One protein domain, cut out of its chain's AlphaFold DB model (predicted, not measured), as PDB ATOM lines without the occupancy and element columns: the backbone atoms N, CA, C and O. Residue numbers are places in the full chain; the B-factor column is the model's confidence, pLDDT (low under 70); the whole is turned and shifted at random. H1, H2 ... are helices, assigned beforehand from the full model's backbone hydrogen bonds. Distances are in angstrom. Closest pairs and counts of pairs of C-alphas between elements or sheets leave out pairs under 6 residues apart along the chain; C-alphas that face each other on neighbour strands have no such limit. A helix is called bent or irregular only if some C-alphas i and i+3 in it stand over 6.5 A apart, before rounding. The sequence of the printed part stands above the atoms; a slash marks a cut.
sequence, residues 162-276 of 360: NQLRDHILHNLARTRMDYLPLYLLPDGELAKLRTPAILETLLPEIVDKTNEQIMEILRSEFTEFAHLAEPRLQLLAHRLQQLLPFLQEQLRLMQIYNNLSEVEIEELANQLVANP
ATOM      1  N   ASN A 162     197.465 230.372 127.881       69.88
ATOM      2  CA  ASN A 162     197.647 228.972 127.484       69.88
ATOM      3  C   ASN A 162     197.587 228.776 125.960       69.88
ATOM      4  O   ASN A 162     198.421 228.076 125.393       69.88
ATOM      5  N   GLN A 163     196.654 229.438 125.271       68.69
ATOM      6  CA  GLN A 163     196.553 229.369 123.810       68.69
ATOM      7  C   GLN A 163     197.744 230.035 123.111       68.69
ATOM      8  O   GLN A 163     198.245 229.507 122.118       68.69
ATOM      9  N   LEU A 164     198.225 231.169 123.632       66.69
ATOM     10  CA  LEU A 164     199.441 231.812 123.133       66.69
ATOM     11  C   LEU A 164     200.671 230.939 123.394       66.69
ATOM     12  O   LEU A 164     201.506 230.803 122.505       66.69
ATOM     13  N   ARG A 165     200.754 230.284 124.556       67.94
ATOM     14  CA  ARG A 165     201.808 229.319 124.894       67.94
ATOM     15  C   ARG A 165     201.831 228.147 123.912       67.94
ATOM     16  O   ARG A 165     202.879 227.883 123.324       67.94
ATOM     17  N   ASP A 166     200.694 227.500 123.664       67.88
ATOM     18  CA  ASP A 166     200.588 226.413 122.680       67.88
ATOM     19  C   ASP A 166     200.964 226.893 121.270       67.88
ATOM     20  O   ASP A 166     201.645 226.195 120.516       67.88
ATOM     21  N   HIS A 167     200.573 228.117 120.911       65.81
ATOM     22  CA  HIS A 167     200.921 228.717 119.629       65.81
ATOM     23  C   HIS A 167     202.432 228.971 119.487       65.81
ATOM     24  O   HIS A 167     203.019 228.596 118.467       65.81
ATOM     25  N   ILE A 168     203.062 229.573 120.500       64.94
ATOM     26  CA  ILE A 168     204.503 229.844 120.533       64.94
ATOM     27  C   ILE A 168     205.274 228.521 120.408       64.94
ATOM     28  O   ILE A 168     206.153 228.397 119.553       64.94
ATOM     29  N   LEU A 169     204.876 227.497 121.167       64.50
ATOM     30  CA  LEU A 169     205.520 226.182 121.156       64.50
ATOM     31  C   LEU A 169     205.352 225.433 119.824       64.50
ATOM     32  O   LEU A 169     206.287 224.787 119.353       64.50
ATOM     33  N   HIS A 170     204.176 225.498 119.197       62.34
ATOM     34  CA  HIS A 170     203.898 224.711 117.993       62.34
ATOM     35  C   HIS A 170     204.244 225.409 116.675       62.34
ATOM     36  O   HIS A 170     204.571 224.718 115.705       62.34
ATOM     37  N   ASN A 171     204.169 226.741 116.612       57.69
ATOM     38  CA  ASN A 171     204.266 227.478 115.352       57.69
ATOM     39  C   ASN A 171     205.471 228.409 115.276       57.69
ATOM     40  O   ASN A 171     206.107 228.394 114.229       57.69
ATOM     41  N   LEU A 172     205.847 229.144 116.332       56.91
ATOM     42  CA  LEU A 172     207.040 230.007 116.261       56.91
ATOM     43  C   LEU A 172     208.322 229.191 116.072       56.91
ATOM     44  O   LEU A 172     209.157 229.554 115.246       56.91
ATOM     45  N   ALA A 173     208.410 228.026 116.716       51.09
ATOM     46  CA  ALA A 173     209.491 227.062 116.497       51.09
ATOM     47  C   ALA A 173     209.509 226.460 115.069       51.09
ATOM     48  O   ALA A 173     210.497 225.855 114.657       51.09
ATOM     49  N   ARG A 174     208.420 226.595 114.290       51.44
ATOM     50  CA  ARG A 174     208.283 226.035 112.928       51.44
ATOM     51  C   ARG A 174     208.204 227.080 111.816       51.44
ATOM     52  O   ARG A 174     208.452 226.734 110.657       51.44
ATOM     53  N   THR A 175     207.853 228.330 112.109       54.50
ATOM     54  CA  THR A 175     207.832 229.405 111.116       54.50
ATOM     55  C   THR A 175     209.248 229.661 110.634       54.50
ATOM     56  O   THR A 175     210.140 229.992 111.409       54.50
ATOM     57  N   ARG A 176     209.454 229.503 109.322       55.38
ATOM     58  CA  ARG A 176     210.692 229.897 108.649       55.38
ATOM     59  C   ARG A 176     210.823 231.409 108.780       55.38
ATOM     60  O   ARG A 176     210.247 232.141 107.981       55.38
ATOM     61  N   MET A 177     211.524 231.858 109.812       58.91
ATOM     62  CA  MET A 177     211.826 233.266 110.010       58.91
ATOM     63  C   MET A 177     212.740 233.728 108.870       58.91
ATOM     64  O   MET A 177     213.940 233.443 108.865       58.91
ATOM     65  N   ASP A 178     212.152 234.359 107.853       61.72
ATOM     66  CA  ASP A 178     212.885 234.863 106.699       61.72
ATOM     67  C   ASP A 178     213.306 236.319 106.935       61.72
ATOM     68  O   ASP A 178     212.522 237.239 106.728       61.72
ATOM     69  N   TYR A 179     214.547 236.517 107.389       68.44
ATOM     70  CA  TYR A 179     215.131 237.846 107.618       68.44
ATOM     71  C   TYR A 179     215.884 238.401 106.403       68.44
ATOM     72  O   TYR A 179     216.653 239.356 106.528       68.44
ATOM     73  N   LEU A 180     215.697 237.817 105.214       74.88
ATOM     74  CA  LEU A 180     216.287 238.379 104.010       74.88
ATOM     75  C   LEU A 180     215.563 239.671 103.601       74.88
ATOM     76  O   LEU A 180     214.334 239.747 103.659       74.88
ATOM     77  N   PRO A 181     216.301 240.690 103.130       75.06
ATOM     78  CA  PRO A 181     215.691 241.887 102.575       75.06
ATOM     79  C   PRO A 181     214.675 241.588 101.461       75.06
ATOM     80  O   PRO A 181     214.971 240.859 100.517       75.06
ATOM     81  N   LEU A 182     213.500 242.229 101.524       71.50
ATOM     82  CA  LEU A 182     212.368 242.010 100.601       71.50
ATOM     83  C   LEU A 182     212.686 242.273  99.118       71.50
ATOM     84  O   LEU A 182     211.951 241.828  98.241       71.50
ATOM     85  N   TYR A 183     213.755 243.018  98.826       75.12
ATOM     86  CA  TYR A 183     214.203 243.292  97.459       75.12
ATOM     87  C   TYR A 183     215.010 242.139  96.840       75.12
ATOM     88  O   TYR A 183     215.325 242.185  95.650       75.12
ATOM     89  N   LEU A 184     215.387 241.122  97.623       75.06
ATOM     90  CA  LEU A 184     216.123 239.969  97.119       75.06
ATOM     91  C   LEU A 184     215.183 239.010  96.398       75.06
ATOM     92  O   LEU A 184     214.137 238.612  96.906       75.06
ATOM     93  N   LEU A 185     215.595 238.598  95.202       75.25
ATOM     94  CA  LEU A 185     214.908 237.535  94.484       75.25
ATOM     95  C   LEU A 185     215.104 236.194  95.213       75.25
ATOM     96  O   LEU A 185     216.201 235.949  95.727       75.25
ATOM     97  N   PRO A 186     214.092 235.304  95.205       75.31
ATOM     98  CA  PRO A 186     214.212 233.975  95.787       75.31
ATOM     99  C   PRO A 186     215.392 233.219  95.169       75.31
ATOM    100  O   PRO A 186     215.456 233.030  93.954       75.31
ATOM    101  N   ASP A 187     216.326 232.785  96.010       79.94
ATOM    102  CA  ASP A 187     217.487 231.996  95.610       79.94
ATOM    103  C   ASP A 187     217.380 230.604  96.245       79.94
ATOM    104  O   ASP A 187     217.502 230.448  97.460       79.94
ATOM    105  N   GLY A 188     217.120 229.591  95.412       79.81
ATOM    106  CA  GLY A 188     216.917 228.214  95.862       79.81
ATOM    107  C   GLY A 188     218.158 227.572  96.486       79.81
ATOM    108  O   GLY A 188     218.011 226.740  97.374       79.81
ATOM    109  N   GLU A 189     219.363 227.976  96.077       81.88
ATOM    110  CA  GLU A 189     220.608 227.443  96.650       81.88
ATOM    111  C   GLU A 189     220.913 228.109  97.994       81.88
ATOM    112  O   GLU A 189     221.267 227.437  98.959       81.88
ATOM    113  N   LEU A 190     220.662 229.419  98.102       82.81
ATOM    114  CA  LEU A 190     220.740 230.129  99.379       82.81
ATOM    115  C   LEU A 190     219.715 229.583 100.384       82.81
ATOM    116  O   LEU A 190     220.026 229.441 101.560       82.81
ATOM    117  N   ALA A 191     218.499 229.250  99.942       80.62
ATOM    118  CA  ALA A 191     217.456 228.717 100.815       80.62
ATOM    119  C   ALA A 191     217.850 227.390 101.491       80.62
ATOM    120  O   ALA A 191     217.471 227.165 102.640       80.62
ATOM    121  N   LYS A 192     218.635 226.538 100.814       81.19
ATOM    122  CA  LYS A 192     219.133 225.269 101.377       81.19
ATOM    123  C   LYS A 192     220.102 225.496 102.538       81.19
ATOM    124  O   LYS A 192     220.040 224.778 103.529       81.19
ATOM    125  N   LEU A 193     220.926 226.540 102.453       77.19
ATOM    126  CA  LEU A 193     221.916 226.901 103.476       77.19
ATOM    127  C   LEU A 193     221.319 227.540 104.735       77.19
ATOM    128  O   LEU A 193     222.020 227.741 105.718       77.19
ATOM    129  N   ARG A 194     220.029 227.883 104.721       78.19
ATOM    130  CA  ARG A 194     219.376 228.673 105.776       78.19
ATOM    131  C   ARG A 194     218.681 227.837 106.850       78.19
ATOM    132  O   ARG A 194     217.828 228.355 107.572       78.19
ATOM    133  N   THR A 195     218.997 226.549 106.943       76.12
ATOM    134  CA  THR A 195     218.502 225.706 108.039       76.12
ATOM    135  C   THR A 195     219.339 225.937 109.305       76.12
ATOM    136  O   THR A 195     220.531 226.212 109.177       76.12
ATOM    137  N   PRO A 196     218.765 225.818 110.520       74.00
ATOM    138  CA  PRO A 196     219.492 226.096 111.762       74.00
ATOM    139  C   PRO A 196     220.785 225.285 111.889       74.00
ATOM    140  O   PRO A 196     221.843 225.860 112.103       74.00
ATOM    141  N   ALA A 197     220.713 223.974 111.643       78.19
ATOM    142  CA  ALA A 197     221.863 223.076 111.742       78.19
ATOM    143  C   ALA A 197     223.003 223.467 110.789       78.19
ATOM    144  O   ALA A 197     224.166 223.400 111.164       78.19
ATOM    145  N   ILE A 198     222.669 223.901 109.568       80.25
ATOM    146  CA  ILE A 198     223.667 224.342 108.588       80.25
ATOM    147  C   ILE A 198     224.218 225.717 108.960       80.25
ATOM    148  O   ILE A 198     225.414 225.939 108.840       80.25
ATOM    149  N   LEU A 199     223.383 226.648 109.427       82.00
ATOM    150  CA  LEU A 199     223.851 227.972 109.842       82.00
ATOM    151  C   LEU A 199     224.779 227.898 111.061       82.00
ATOM    152  O   LEU A 199     225.737 228.664 111.125       82.00
ATOM    153  N   GLU A 200     224.537 226.976 111.995       82.88
ATOM    154  CA  GLU A 200     225.398 226.762 113.166       82.88
ATOM    155  C   GLU A 200     226.801 226.277 112.795       82.88
ATOM    156  O   GLU A 200     227.766 226.690 113.436       82.88
ATOM    157  N   THR A 201     226.935 225.452 111.753       82.25
ATOM    158  CA  THR A 201     228.245 224.990 111.267       82.25
ATOM    159  C   THR A 201     228.891 226.003 110.327       82.25
ATOM    160  O   THR A 201     230.071 226.310 110.450       82.25
ATOM    161  N   LEU A 202     228.107 226.578 109.416       81.69
ATOM    162  CA  LEU A 202     228.587 227.426 108.329       81.69
ATOM    163  C   LEU A 202     228.995 228.828 108.803       81.69
ATOM    164  O   LEU A 202     230.001 229.365 108.342       81.69
ATOM    165  N   LEU A 203     228.221 229.459 109.695       83.69
ATOM    166  CA  LEU A 203     228.481 230.849 110.086       83.69
ATOM    167  C   LEU A 203     229.848 231.035 110.756       83.69
ATOM    168  O   LEU A 203     230.565 231.923 110.294       83.69
ATOM    169  N   PRO A 204     230.254 230.227 111.759       82.62
ATOM    170  CA  PRO A 204     231.579 230.335 112.373       82.62
ATOM    171  C   PRO A 204     232.719 230.185 111.369       82.62
ATOM    172  O   PRO A 204     233.763 230.811 111.520       82.62
ATOM    173  N   GLU A 205     232.513 229.377 110.330       81.19
ATOM    174  CA  GLU A 205     233.525 229.121 109.319       81.19
ATOM    175  C   GLU A 205     233.629 230.200 108.249       81.19
ATOM    176  O   GLU A 205     234.653 230.258 107.580       81.19
ATOM    177  N   ILE A 206     232.612 231.035 108.055       80.81
ATOM    178  CA  ILE A 206     232.617 232.084 107.025       80.81
ATOM    179  C   ILE A 206     233.091 233.431 107.584       80.81
ATOM    180  O   ILE A 206     233.548 234.281 106.812       80.81
ATOM    181  N   VAL A 207     233.020 233.639 108.907       77.62
ATOM    182  CA  VAL A 207     233.502 234.879 109.534       77.62
ATOM    183  C   VAL A 207     234.981 235.091 109.183       77.62
ATOM    184  O   VAL A 207     235.807 234.197 109.343       77.62
ATOM    185  N   ASP A 208     235.293 236.276 108.656       78.44
ATOM    186  CA  ASP A 208     236.633 236.726 108.251       78.44
ATOM    187  C   ASP A 208     237.310 235.961 107.095       78.44
ATOM    188  O   ASP A 208     238.496 236.174 106.824       78.44
ATOM    189  N   LYS A 209     236.574 235.126 106.347       83.69
ATOM    190  CA  LYS A 209     237.115 234.413 105.178       83.69
ATOM    191  C   LYS A 209     236.930 235.162 103.857       83.69
ATOM    192  O   LYS A 209     236.010 235.962 103.667       83.69
ATOM    193  N   THR A 210     237.829 234.891 102.910       84.31
ATOM    194  CA  THR A 210     237.743 235.419 101.541       84.31
ATOM    195  C   THR A 210     236.722 234.638 100.710       84.31
ATOM    196  O   THR A 210     236.398 233.492 101.016       84.31
ATOM    197  N   ASN A 211     236.243 235.225  99.607       82.12
ATOM    198  CA  ASN A 211     235.299 234.540  98.713       82.12
ATOM    199  C   ASN A 211     235.835 233.195  98.200       82.12
ATOM    200  O   ASN A 211     235.069 232.244  98.114       82.12
ATOM    201  N   GLU A 212     237.135 233.088  97.912       81.00
ATOM    202  CA  GLU A 212     237.767 231.839  97.460       81.00
ATOM    203  C   GLU A 212     237.727 230.749  98.537       81.00
ATOM    204  O   GLU A 212     237.383 229.607  98.244       81.00
ATOM    205  N   GLN A 213     237.984 231.115  99.793       82.94
ATOM    206  CA  GLN A 213     237.906 230.189 100.925       82.94
ATOM    207  C   GLN A 213     236.461 229.748 101.195       82.94
ATOM    208  O   GLN A 213     236.212 228.581 101.476       82.94
ATOM    209  N   ILE A 214     235.491 230.660 101.058       82.38
ATOM    210  CA  ILE A 214     234.062 230.334 101.175       82.38
ATOM    211  C   ILE A 214     233.644 229.364 100.066       82.38
ATOM    212  O   ILE A 214     232.902 228.418 100.320       82.38
ATOM    213  N   MET A 215     234.135 229.556  98.838       81.56
ATOM    214  CA  MET A 215     233.864 228.624  97.745       81.56
ATOM    215  C   MET A 215     234.396 227.217  98.021       81.56
ATOM    216  O   MET A 215     233.749 226.235  97.655       81.56
ATOM    217  N   GLU A 216     235.575 227.120  98.630       81.94
ATOM    218  CA  GLU A 216     236.188 225.844  98.982       81.94
ATOM    219  C   GLU A 216     235.349 225.103 100.028       81.94
ATOM    220  O   GLU A 216     234.993 223.950  99.796       81.94
ATOM    221  N   ILE A 217     234.908 225.801 101.081       82.94
ATOM    222  CA  ILE A 217     234.016 225.270 102.131       82.94
ATOM    223  C   ILE A 217     232.690 224.788 101.537       82.94
ATOM    224  O   ILE A 217     232.246 223.668 101.791       82.94
ATOM    225  N   LEU A 218     232.073 225.602 100.669       81.12
ATOM    226  CA  LEU A 218     230.826 225.239  99.993       81.12
ATOM    227  C   LEU A 218     230.976 223.992  99.111       81.12
ATOM    228  O   LEU A 218     230.010 223.252  98.951       81.12
ATOM    229  N   ARG A 219     232.158 223.748  98.530       80.50
ATOM    230  CA  ARG A 219     232.432 222.541  97.733       80.50
ATOM    231  C   ARG A 219     232.755 221.322  98.592       80.50
ATOM    232  O   ARG A 219     232.384 220.218  98.203       80.50
ATOM    233  N   SER A 220     233.482 221.501  99.692       78.19
ATOM    234  CA  SER A 220     233.975 220.395 100.514       78.19
ATOM    235  C   SER A 220     232.920 219.853 101.470       78.19
ATOM    236  O   SER A 220     232.814 218.641 101.628       78.19
ATOM    237  N   GLU A 221     232.141 220.733 102.099       73.00
ATOM    238  CA  GLU A 221     231.218 220.341 103.170       73.00
ATOM    239  C   GLU A 221     229.811 220.015 102.667       73.00
ATOM    240  O   GLU A 221     229.096 219.212 103.265       73.00
ATOM    241  N   PHE A 222     229.418 220.592 101.532       74.50
ATOM    242  CA  PHE A 222     228.062 220.488 101.009       74.50
ATOM    243  C   PHE A 222     228.070 219.813  99.639       74.50
ATOM    244  O   PHE A 222     228.168 220.451  98.589       74.50
ATOM    245  N   THR A 223     227.910 218.490  99.645       69.19
ATOM    246  CA  THR A 223     227.890 217.657  98.428       69.19
ATOM    247  C   THR A 223     226.825 218.091  97.415       69.19
ATOM    248  O   THR A 223     227.017 217.928  96.212       69.19
ATOM    249  N   GLU A 224     225.742 218.723  97.872       69.88
ATOM    250  CA  GLU A 224     224.686 219.284  97.021       69.88
ATOM    251  C   GLU A 224     225.169 220.431  96.113       69.88
ATOM    252  O   GLU A 224     224.610 220.633  95.033       69.88
ATOM    253  N   PHE A 225     226.223 221.158  96.505       75.69
ATOM    254  CA  PHE A 225     226.795 222.256  95.718       75.69
ATOM    255  C   PHE A 225     227.987 221.825  94.854       75.69
ATOM    256  O   PHE A 225     228.459 222.618  94.036       75.69
ATOM    257  N   ALA A 226     228.432 220.564  94.946       69.69
ATOM    258  CA  ALA A 226     229.539 220.028  94.148       69.69
ATOM    259  C   ALA A 226     229.270 220.072  92.629       69.69
ATOM    260  O   ALA A 226     230.201 220.114  91.827       69.69
ATOM    261  N   HIS A 227     227.995 220.092  92.226       76.38
ATOM    262  CA  HIS A 227     227.565 220.155  90.826       76.38
ATOM    263  C   HIS A 227     227.358 221.582  90.294       76.38
ATOM    264  O   HIS A 227     227.054 221.753  89.111       76.38
ATOM    265  N   LEU A 228     227.485 222.615  91.136       78.56
ATOM    266  CA  LEU A 228     227.273 223.996  90.704       78.56
ATOM    267  C   LEU A 228     228.437 224.496  89.842       78.56
ATOM    268  O   LEU A 228     229.611 224.340  90.179       78.56
ATOM    269  N   ALA A 229     228.096 225.173  88.743       84.00
ATOM    270  CA  ALA A 229     229.076 225.864  87.915       84.00
ATOM    271  C   ALA A 229     229.816 226.941  88.725       84.00
ATOM    272  O   ALA A 229     229.225 227.642  89.548       84.00
ATOM    273  N   GLU A 230     231.103 227.121  88.446       83.81
ATOM    274  CA  GLU A 230     231.981 228.036  89.182       83.81
ATOM    275  C   GLU A 230     231.458 229.485  89.294       83.81
ATOM    276  O   GLU A 230     231.444 230.005  90.410       83.81
ATOM    277  N   PRO A 231     230.892 230.116  88.242       84.75
ATOM    278  CA  PRO A 231     230.319 231.462  88.364       84.75
ATOM    279  C   PRO A 231     229.128 231.529  89.330       84.75
ATOM    280  O   PRO A 231     228.906 232.536  90.003       84.75
ATOM    281  N   ARG A 232     228.342 230.449  89.416       85.62
ATOM    282  CA  ARG A 232     227.196 230.370  90.326       85.62
ATOM    283  C   ARG A 232     227.658 230.238  91.773       85.62
ATOM    284  O   ARG A 232     227.044 230.833  92.658       85.62
ATOM    285  N   LEU A 233     228.736 229.495  91.989       83.31
ATOM    286  CA  LEU A 233     229.338 229.280  93.298       83.31
ATOM    287  C   LEU A 233     230.029 230.556  93.808       83.31
ATOM    288  O   LEU A 233     229.814 230.939  94.955       83.31
ATOM    289  N   GLN A 234     230.718 231.295  92.930       85.19
ATOM    290  CA  GLN A 234     231.243 232.638  93.224       85.19
ATOM    291  C   GLN A 234     230.134 233.612  93.638       85.19
ATOM    292  O   GLN A 234     230.262 234.328  94.630       85.19
ATOM    293  N   LEU A 235     229.017 233.622  92.903       86.06
ATOM    294  CA  LEU A 235     227.876 234.480  93.216       86.06
ATOM    295  C   LEU A 235     227.215 234.105  94.550       86.06
ATOM    296  O   LEU A 235     226.774 234.990  95.282       86.06
ATOM    297  N   LEU A 236     227.147 232.812  94.879       85.12
ATOM    298  CA  LEU A 236     226.627 232.334  96.161       85.12
ATOM    299  C   LEU A 236     227.546 232.734  97.324       85.12
ATOM    300  O   LEU A 236     227.052 233.286  98.302       85.12
ATOM    301  N   ALA A 237     228.862 232.537  97.191       85.38
ATOM    302  CA  ALA A 237     229.854 232.951  98.187       85.38
ATOM    303  C   ALA A 237     229.786 234.462  98.458       85.38
ATOM    304  O   ALA A 237     229.669 234.889  99.607       85.38
ATOM    305  N   HIS A 238     229.720 235.264  97.391       86.56
ATOM    306  CA  HIS A 238     229.582 236.711  97.508       86.56
ATOM    307  C   HIS A 238     228.284 237.119  98.221       86.56
ATOM    308  O   HIS A 238     228.288 238.004  99.078       86.56
ATOM    309  N   ARG A 239     227.162 236.455  97.906       84.69
ATOM    310  CA  ARG A 239     225.874 236.699  98.572       84.69
ATOM    311  C   ARG A 239     225.896 236.304 100.045       84.69
ATOM    312  O   ARG A 239     225.358 237.053 100.852       84.69
ATOM    313  N   LEU A 240     226.509 235.178 100.406       85.62
ATOM    314  CA  LEU A 240     226.660 234.770 101.807       85.62
ATOM    315  C   LEU A 240     227.463 235.801 102.598       85.62
ATOM    316  O   LEU A 240     227.058 236.171 103.694       85.62
ATOM    317  N   GLN A 241     228.544 236.322 102.013       85.25
ATOM    318  CA  GLN A 241     229.363 237.350 102.648       85.25
ATOM    319  C   GLN A 241     228.585 238.661 102.850       85.25
ATOM    320  O   GLN A 241     228.643 239.253 103.926       85.25
ATOM    321  N   GLN A 242     227.809 239.098 101.852       86.75
ATOM    322  CA  GLN A 242     226.954 240.287 101.975       86.75
ATOM    323  C   GLN A 242     225.825 240.111 102.999       86.75
ATOM    324  O   GLN A 242     225.461 241.061 103.690       86.75
ATOM    325  N   LEU A 243     225.242 238.912 103.070       86.69
ATOM    326  CA  LEU A 243     224.083 238.617 103.912       86.69
ATOM    327  C   LEU A 243     224.455 238.098 105.301       86.69
ATOM    328  O   LEU A 243     223.560 237.882 106.113       86.69
ATOM    329  N   LEU A 244     225.749 237.949 105.595       86.06
ATOM    330  CA  LEU A 244     226.276 237.474 106.871       86.06
ATOM    331  C   LEU A 244     225.579 238.087 108.102       86.06
ATOM    332  O   LEU A 244     225.102 237.303 108.924       86.06
ATOM    333  N   PRO A 245     225.430 239.425 108.243       85.44
ATOM    334  CA  PRO A 245     224.776 239.992 109.424       85.44
ATOM    335  C   PRO A 245     223.306 239.562 109.553       85.44
ATOM    336  O   PRO A 245     222.828 239.320 110.656       85.44
ATOM    337  N   PHE A 246     222.594 239.399 108.433       83.06
ATOM    338  CA  PHE A 246     221.201 238.942 108.434       83.06
ATOM    339  C   PHE A 246     221.085 237.454 108.775       83.06
ATOM    340  O   PHE A 246     220.154 237.053 109.466       83.06
ATOM    341  N   LEU A 247     222.032 236.630 108.316       83.88
ATOM    342  CA  LEU A 247     222.073 235.199 108.625       83.88
ATOM    343  C   LEU A 247     222.437 234.945 110.096       83.88
ATOM    344  O   LEU A 247     221.865 234.049 110.715       83.88
ATOM    345  N   GLN A 248     223.332 235.757 110.667       84.81
ATOM    346  CA  GLN A 248     223.657 235.729 112.097       84.81
ATOM    347  C   GLN A 248     222.451 236.105 112.956       84.81
ATOM    348  O   GLN A 248     222.130 235.387 113.902       84.81
ATOM    349  N   GLU A 249     221.748 237.182 112.605       81.56
ATOM    350  CA  GLU A 249     220.550 237.591 113.340       81.56
ATOM    351  C   GLU A 249     219.423 236.553 113.193       81.56
ATOM    352  O   GLU A 249     218.748 236.229 114.169       81.56
ATOM    353  N   GLN A 250     219.276 235.945 112.008       81.38
ATOM    354  CA  GLN A 250     218.352 234.830 111.791       81.38
ATOM    355  C   GLN A 250     218.664 233.648 112.718       81.38
ATOM    356  O   GLN A 250     217.748 233.137 113.364       81.38
ATOM    357  N   LEU A 251     219.928 233.215 112.803       82.06
ATOM    358  CA  LEU A 251     220.324 232.116 113.687       82.06
ATOM    359  C   LEU A 251     220.079 232.475 115.157       82.06
ATOM    360  O   LEU A 251     219.483 231.685 115.886       82.06
ATOM    361  N   ARG A 252     220.483 233.677 115.577       82.31
ATOM    362  CA  ARG A 252     220.280 234.169 116.942       82.31
ATOM    363  C   ARG A 252     218.808 234.123 117.334       82.31
ATOM    364  O   ARG A 252     218.473 233.602 118.391       82.31
ATOM    365  N   LEU A 253     217.925 234.640 116.484       73.31
ATOM    366  CA  LEU A 253     216.490 234.644 116.749       73.31
ATOM    367  C   LEU A 253     215.935 233.219 116.768       73.31
ATOM    368  O   LEU A 253     215.220 232.876 117.702       73.31
ATOM    369  N   MET A 254     216.323 232.356 115.824       74.81
ATOM    370  CA  MET A 254     215.938 230.938 115.851       74.81
ATOM    371  C   MET A 254     216.360 230.244 117.155       74.81
ATOM    372  O   MET A 254     215.573 229.489 117.719       74.81
ATOM    373  N   GLN A 255     217.558 230.524 117.669       76.31
ATOM    374  CA  GLN A 255     218.040 229.977 118.939       76.31
ATOM    375  C   GLN A 255     217.282 230.539 120.143       76.31
ATOM    376  O   GLN A 255     216.946 229.776 121.043       76.31
ATOM    377  N   ILE A 256     216.969 231.840 120.151       73.81
ATOM    378  CA  ILE A 256     216.123 232.456 121.185       73.81
ATOM    379  C   ILE A 256     214.757 231.769 121.194       73.81
ATOM    380  O   ILE A 256     214.349 231.266 122.230       73.81
ATOM    381  N   TYR A 257     214.085 231.668 120.042       66.12
ATOM    382  CA  TYR A 257     212.752 231.066 119.943       66.12
ATOM    383  C   TYR A 257     212.728 229.571 120.279       66.12
ATOM    384  O   TYR A 257     211.768 229.110 120.892       66.12
ATOM    385  N   ASN A 258     213.771 228.817 119.919       67.88
ATOM    386  CA  ASN A 258     213.877 227.396 120.264       67.88
ATOM    387  C   ASN A 258     214.178 227.161 121.753       67.88
ATOM    388  O   ASN A 258     213.838 226.100 122.270       67.88
ATOM    389  N   ASN A 259     214.803 228.130 122.430       69.00
ATOM    390  CA  ASN A 259     215.218 228.023 123.831       69.00
ATOM    391  C   ASN A 259     214.366 228.870 124.789       69.00
ATOM    392  O   ASN A 259     214.757 229.020 125.945       69.00
ATOM    393  N   LEU A 260     213.233 229.420 124.333       66.19
ATOM    394  CA  LEU A 260     212.319 230.181 125.185       66.19
ATOM    395  C   LEU A 260     211.912 229.334 126.397       66.19
ATOM    396  O   LEU A 260     211.307 228.268 126.258       66.19
ATOM    397  N   SER A 261     212.247 229.814 127.592       67.81
ATOM    398  CA  SER A 261     211.827 229.189 128.844       67.81
ATOM    399  C   SER A 261     210.323 229.373 129.062       67.81
ATOM    400  O   SER A 261     209.718 230.322 128.563       67.81
ATOM    401  N   GLU A 262     209.692 228.493 129.848       65.44
ATOM    402  CA  GLU A 262     208.251 228.615 130.130       65.44
ATOM    403  C   GLU A 262     207.873 229.969 130.756       65.44
ATOM    404  O   GLU A 262     206.790 230.480 130.487       65.44
ATOM    405  N   VAL A 263     208.783 230.567 131.529       72.06
ATOM    406  CA  VAL A 263     208.598 231.878 132.168       72.06
ATOM    407  C   VAL A 263     208.600 233.005 131.132       72.06
ATOM    408  O   VAL A 263     207.739 233.878 131.171       72.06
ATOM    409  N   GLU A 264     209.514 232.969 130.159       68.00
ATOM    410  CA  GLU A 264     209.567 233.966 129.080       68.00
ATOM    411  C   GLU A 264     208.354 233.855 128.148       68.00
ATOM    412  O   GLU A 264     207.837 234.864 127.670       68.00
ATOM    413  N   ILE A 265     207.857 232.635 127.914       67.00
ATOM    414  CA  ILE A 265     206.622 232.403 127.153       67.00
ATOM    415  C   ILE A 265     205.422 233.009 127.886       67.00
ATOM    416  O   ILE A 265     204.574 233.644 127.258       67.00
ATOM    417  N   GLU A 266     205.353 232.840 129.206       68.31
ATOM    418  CA  GLU A 266     204.297 233.421 130.032       68.31
ATOM    419  C   GLU A 266     204.375 234.957 130.058       68.31
ATOM    420  O   GLU A 266     203.353 235.626 129.903       68.31
ATOM    421  N   GLU A 267     205.571 235.543 130.157       72.31
ATOM    422  CA  GLU A 267     205.767 236.994 130.053       72.31
ATOM    423  C   GLU A 267     205.351 237.547 128.684       72.31
ATOM    424  O   GLU A 267     204.630 238.547 128.621       72.31
ATOM    425  N   LEU A 268     205.739 236.888 127.588       68.31
ATOM    426  CA  LEU A 268     205.326 237.267 126.233       68.31
ATOM    427  C   LEU A 268     203.810 237.180 126.067       68.31
ATOM    428  O   LEU A 268     203.188 238.094 125.523       68.31
ATOM    429  N   ALA A 269     203.199 236.108 126.565       67.81
ATOM    430  CA  ALA A 269     201.759 235.946 126.521       67.81
ATOM    431  C   ALA A 269     201.047 237.047 127.321       67.81
ATOM    432  O   ALA A 269     200.106 237.654 126.816       67.81
ATOM    433  N   ASN A 270     201.543 237.385 128.513       68.81
ATOM    434  CA  ASN A 270     201.016 238.476 129.334       68.81
ATOM    435  C   ASN A 270     201.167 239.854 128.663       68.81
ATOM    436  O   ASN A 270     200.263 240.687 128.749       68.81
ATOM    437  N   GLN A 271     202.265 240.103 127.945       68.25
ATOM    438  CA  GLN A 271     202.441 241.336 127.168       68.25
ATOM    439  C   GLN A 271     201.476 241.414 125.976       68.25
ATOM    440  O   GLN A 271     200.910 242.476 125.707       68.25
ATOM    441  N   LEU A 272     201.238 240.294 125.289       65.62
ATOM    442  CA  LEU A 272     200.259 240.207 124.202       65.62
ATOM    443  C   LEU A 272     198.816 240.357 124.710       65.62
ATOM    444  O   LEU A 272     197.984 240.953 124.027       65.62
ATOM    445  N   VAL A 273     198.531 239.887 125.930       65.56
ATOM    446  CA  VAL A 273     197.250 240.104 126.620       65.56
ATOM    447  C   VAL A 273     197.006 241.584 126.909       65.56
ATOM    448  O   VAL A 273     195.873 242.046 126.791       65.56
ATOM    449  N   ALA A 274     198.052 242.334 127.263       60.22
ATOM    450  CA  ALA A 274     197.943 243.752 127.598       60.22
ATOM    451  C   ALA A 274     197.647 244.654 126.382       60.22
ATOM    452  O   ALA A 274     197.057 245.718 126.550       60.22
ATOM    453  N   ASN A 275     198.004 244.226 125.165       58.81
ATOM    454  CA  ASN A 275     197.705 244.925 123.909       58.81
ATOM    455  C   ASN A 275     197.109 243.950 122.879       58.81
ATOM    456  O   ASN A 275     197.785 243.578 121.915       58.81
ATOM    457  N   PRO A 276     195.848 243.518 123.056       56.78
ATOM    458  CA  PRO A 276     195.274 242.480 122.220       56.78
ATOM    459  C   PRO A 276     194.958 243.044 120.830       56.78
ATOM    460  O   PRO A 276     193.876 243.568 120.580       56.78
TER     461      PRO A 276
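Overview. This is residues 162 to 276 of the 360 residues of an uncharacterized protein of Raphidiopsis brookii D9 (UniProt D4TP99). A long bent helix, H5, joins two ends of an elongated model: H2, H3 and H4 gather round it as a head, and beyond its last residues H1 and H6 cross as a small separate pair. A long unnamed stretch, residues 173 to 187, leads from H1 back to the head. The printed part has 115 residues with six named helices, H1 to H6 in order, and no named strand; its class is all helix. It is loose, with a radius of gyration of the C-alphas of 17.4 A and spans of 53 by 26 by 23 A.

Arrangement. The hub is H5, residues 230 to 258, assigned as one helix by its hydrogen bonds but bent: C-alphas 242 and 245 are 7.8 A apart. Its arms H5a, residues 230 to 242, and H5b, residues 245 to 258, stand at a steep tilt of 69 degrees, only just short of about perpendicular. H4, residues 211 to 220, touches H5a at a steep tilt of 66 degrees, closest at the C-alphas of Asn 211 and Ala 237, 5.7 A. H2, residues 188 to 192, only just touches residues 236 to 240 of H5a, with 3 pairs of C-alphas within 8 A, the closest being Leu 190 and Leu 236 at 7.1 A. H3, residues 196 to 206, touches H5b, closest at the C-alphas of Pro 196 and Leu 251, 6.4 A. H1, residues 162 to 172, touches residues 265 to 269 of H6, residues 262 to 274, closest at the C-alphas of Leu 164 and Ala 269, 5.8 A. H1 and H5b are close but not clearly touching, while H5b and H6 are apart. Every O i to N i+4 pair is within hydrogen-bond range in H1, H4, H5a, H5b and H6, against 5 of 7 in H3 and 0 of 1 in H2, where 1 of 2 O i to N i+3 pairs is.

Along the chain. H5a is 18.4 A long and H5b 19.9 A; H6 is 18.5 A. H1 begins at C-alpha 162 (197.647, 228.972, 127.484), and H6 ends at C-alpha 274 (197.943, 243.752, 127.598).

Size, cuts and confidence. The C-alphas farthest apart, Glu 230 and Ala 274, are 53.7 A apart. The printed part has no cut, and the link H1 to H2 is long. Mean pLDDT of the printed part is 75.0; 39 residues are under 70, among them 162 to 179 and 268 to 276.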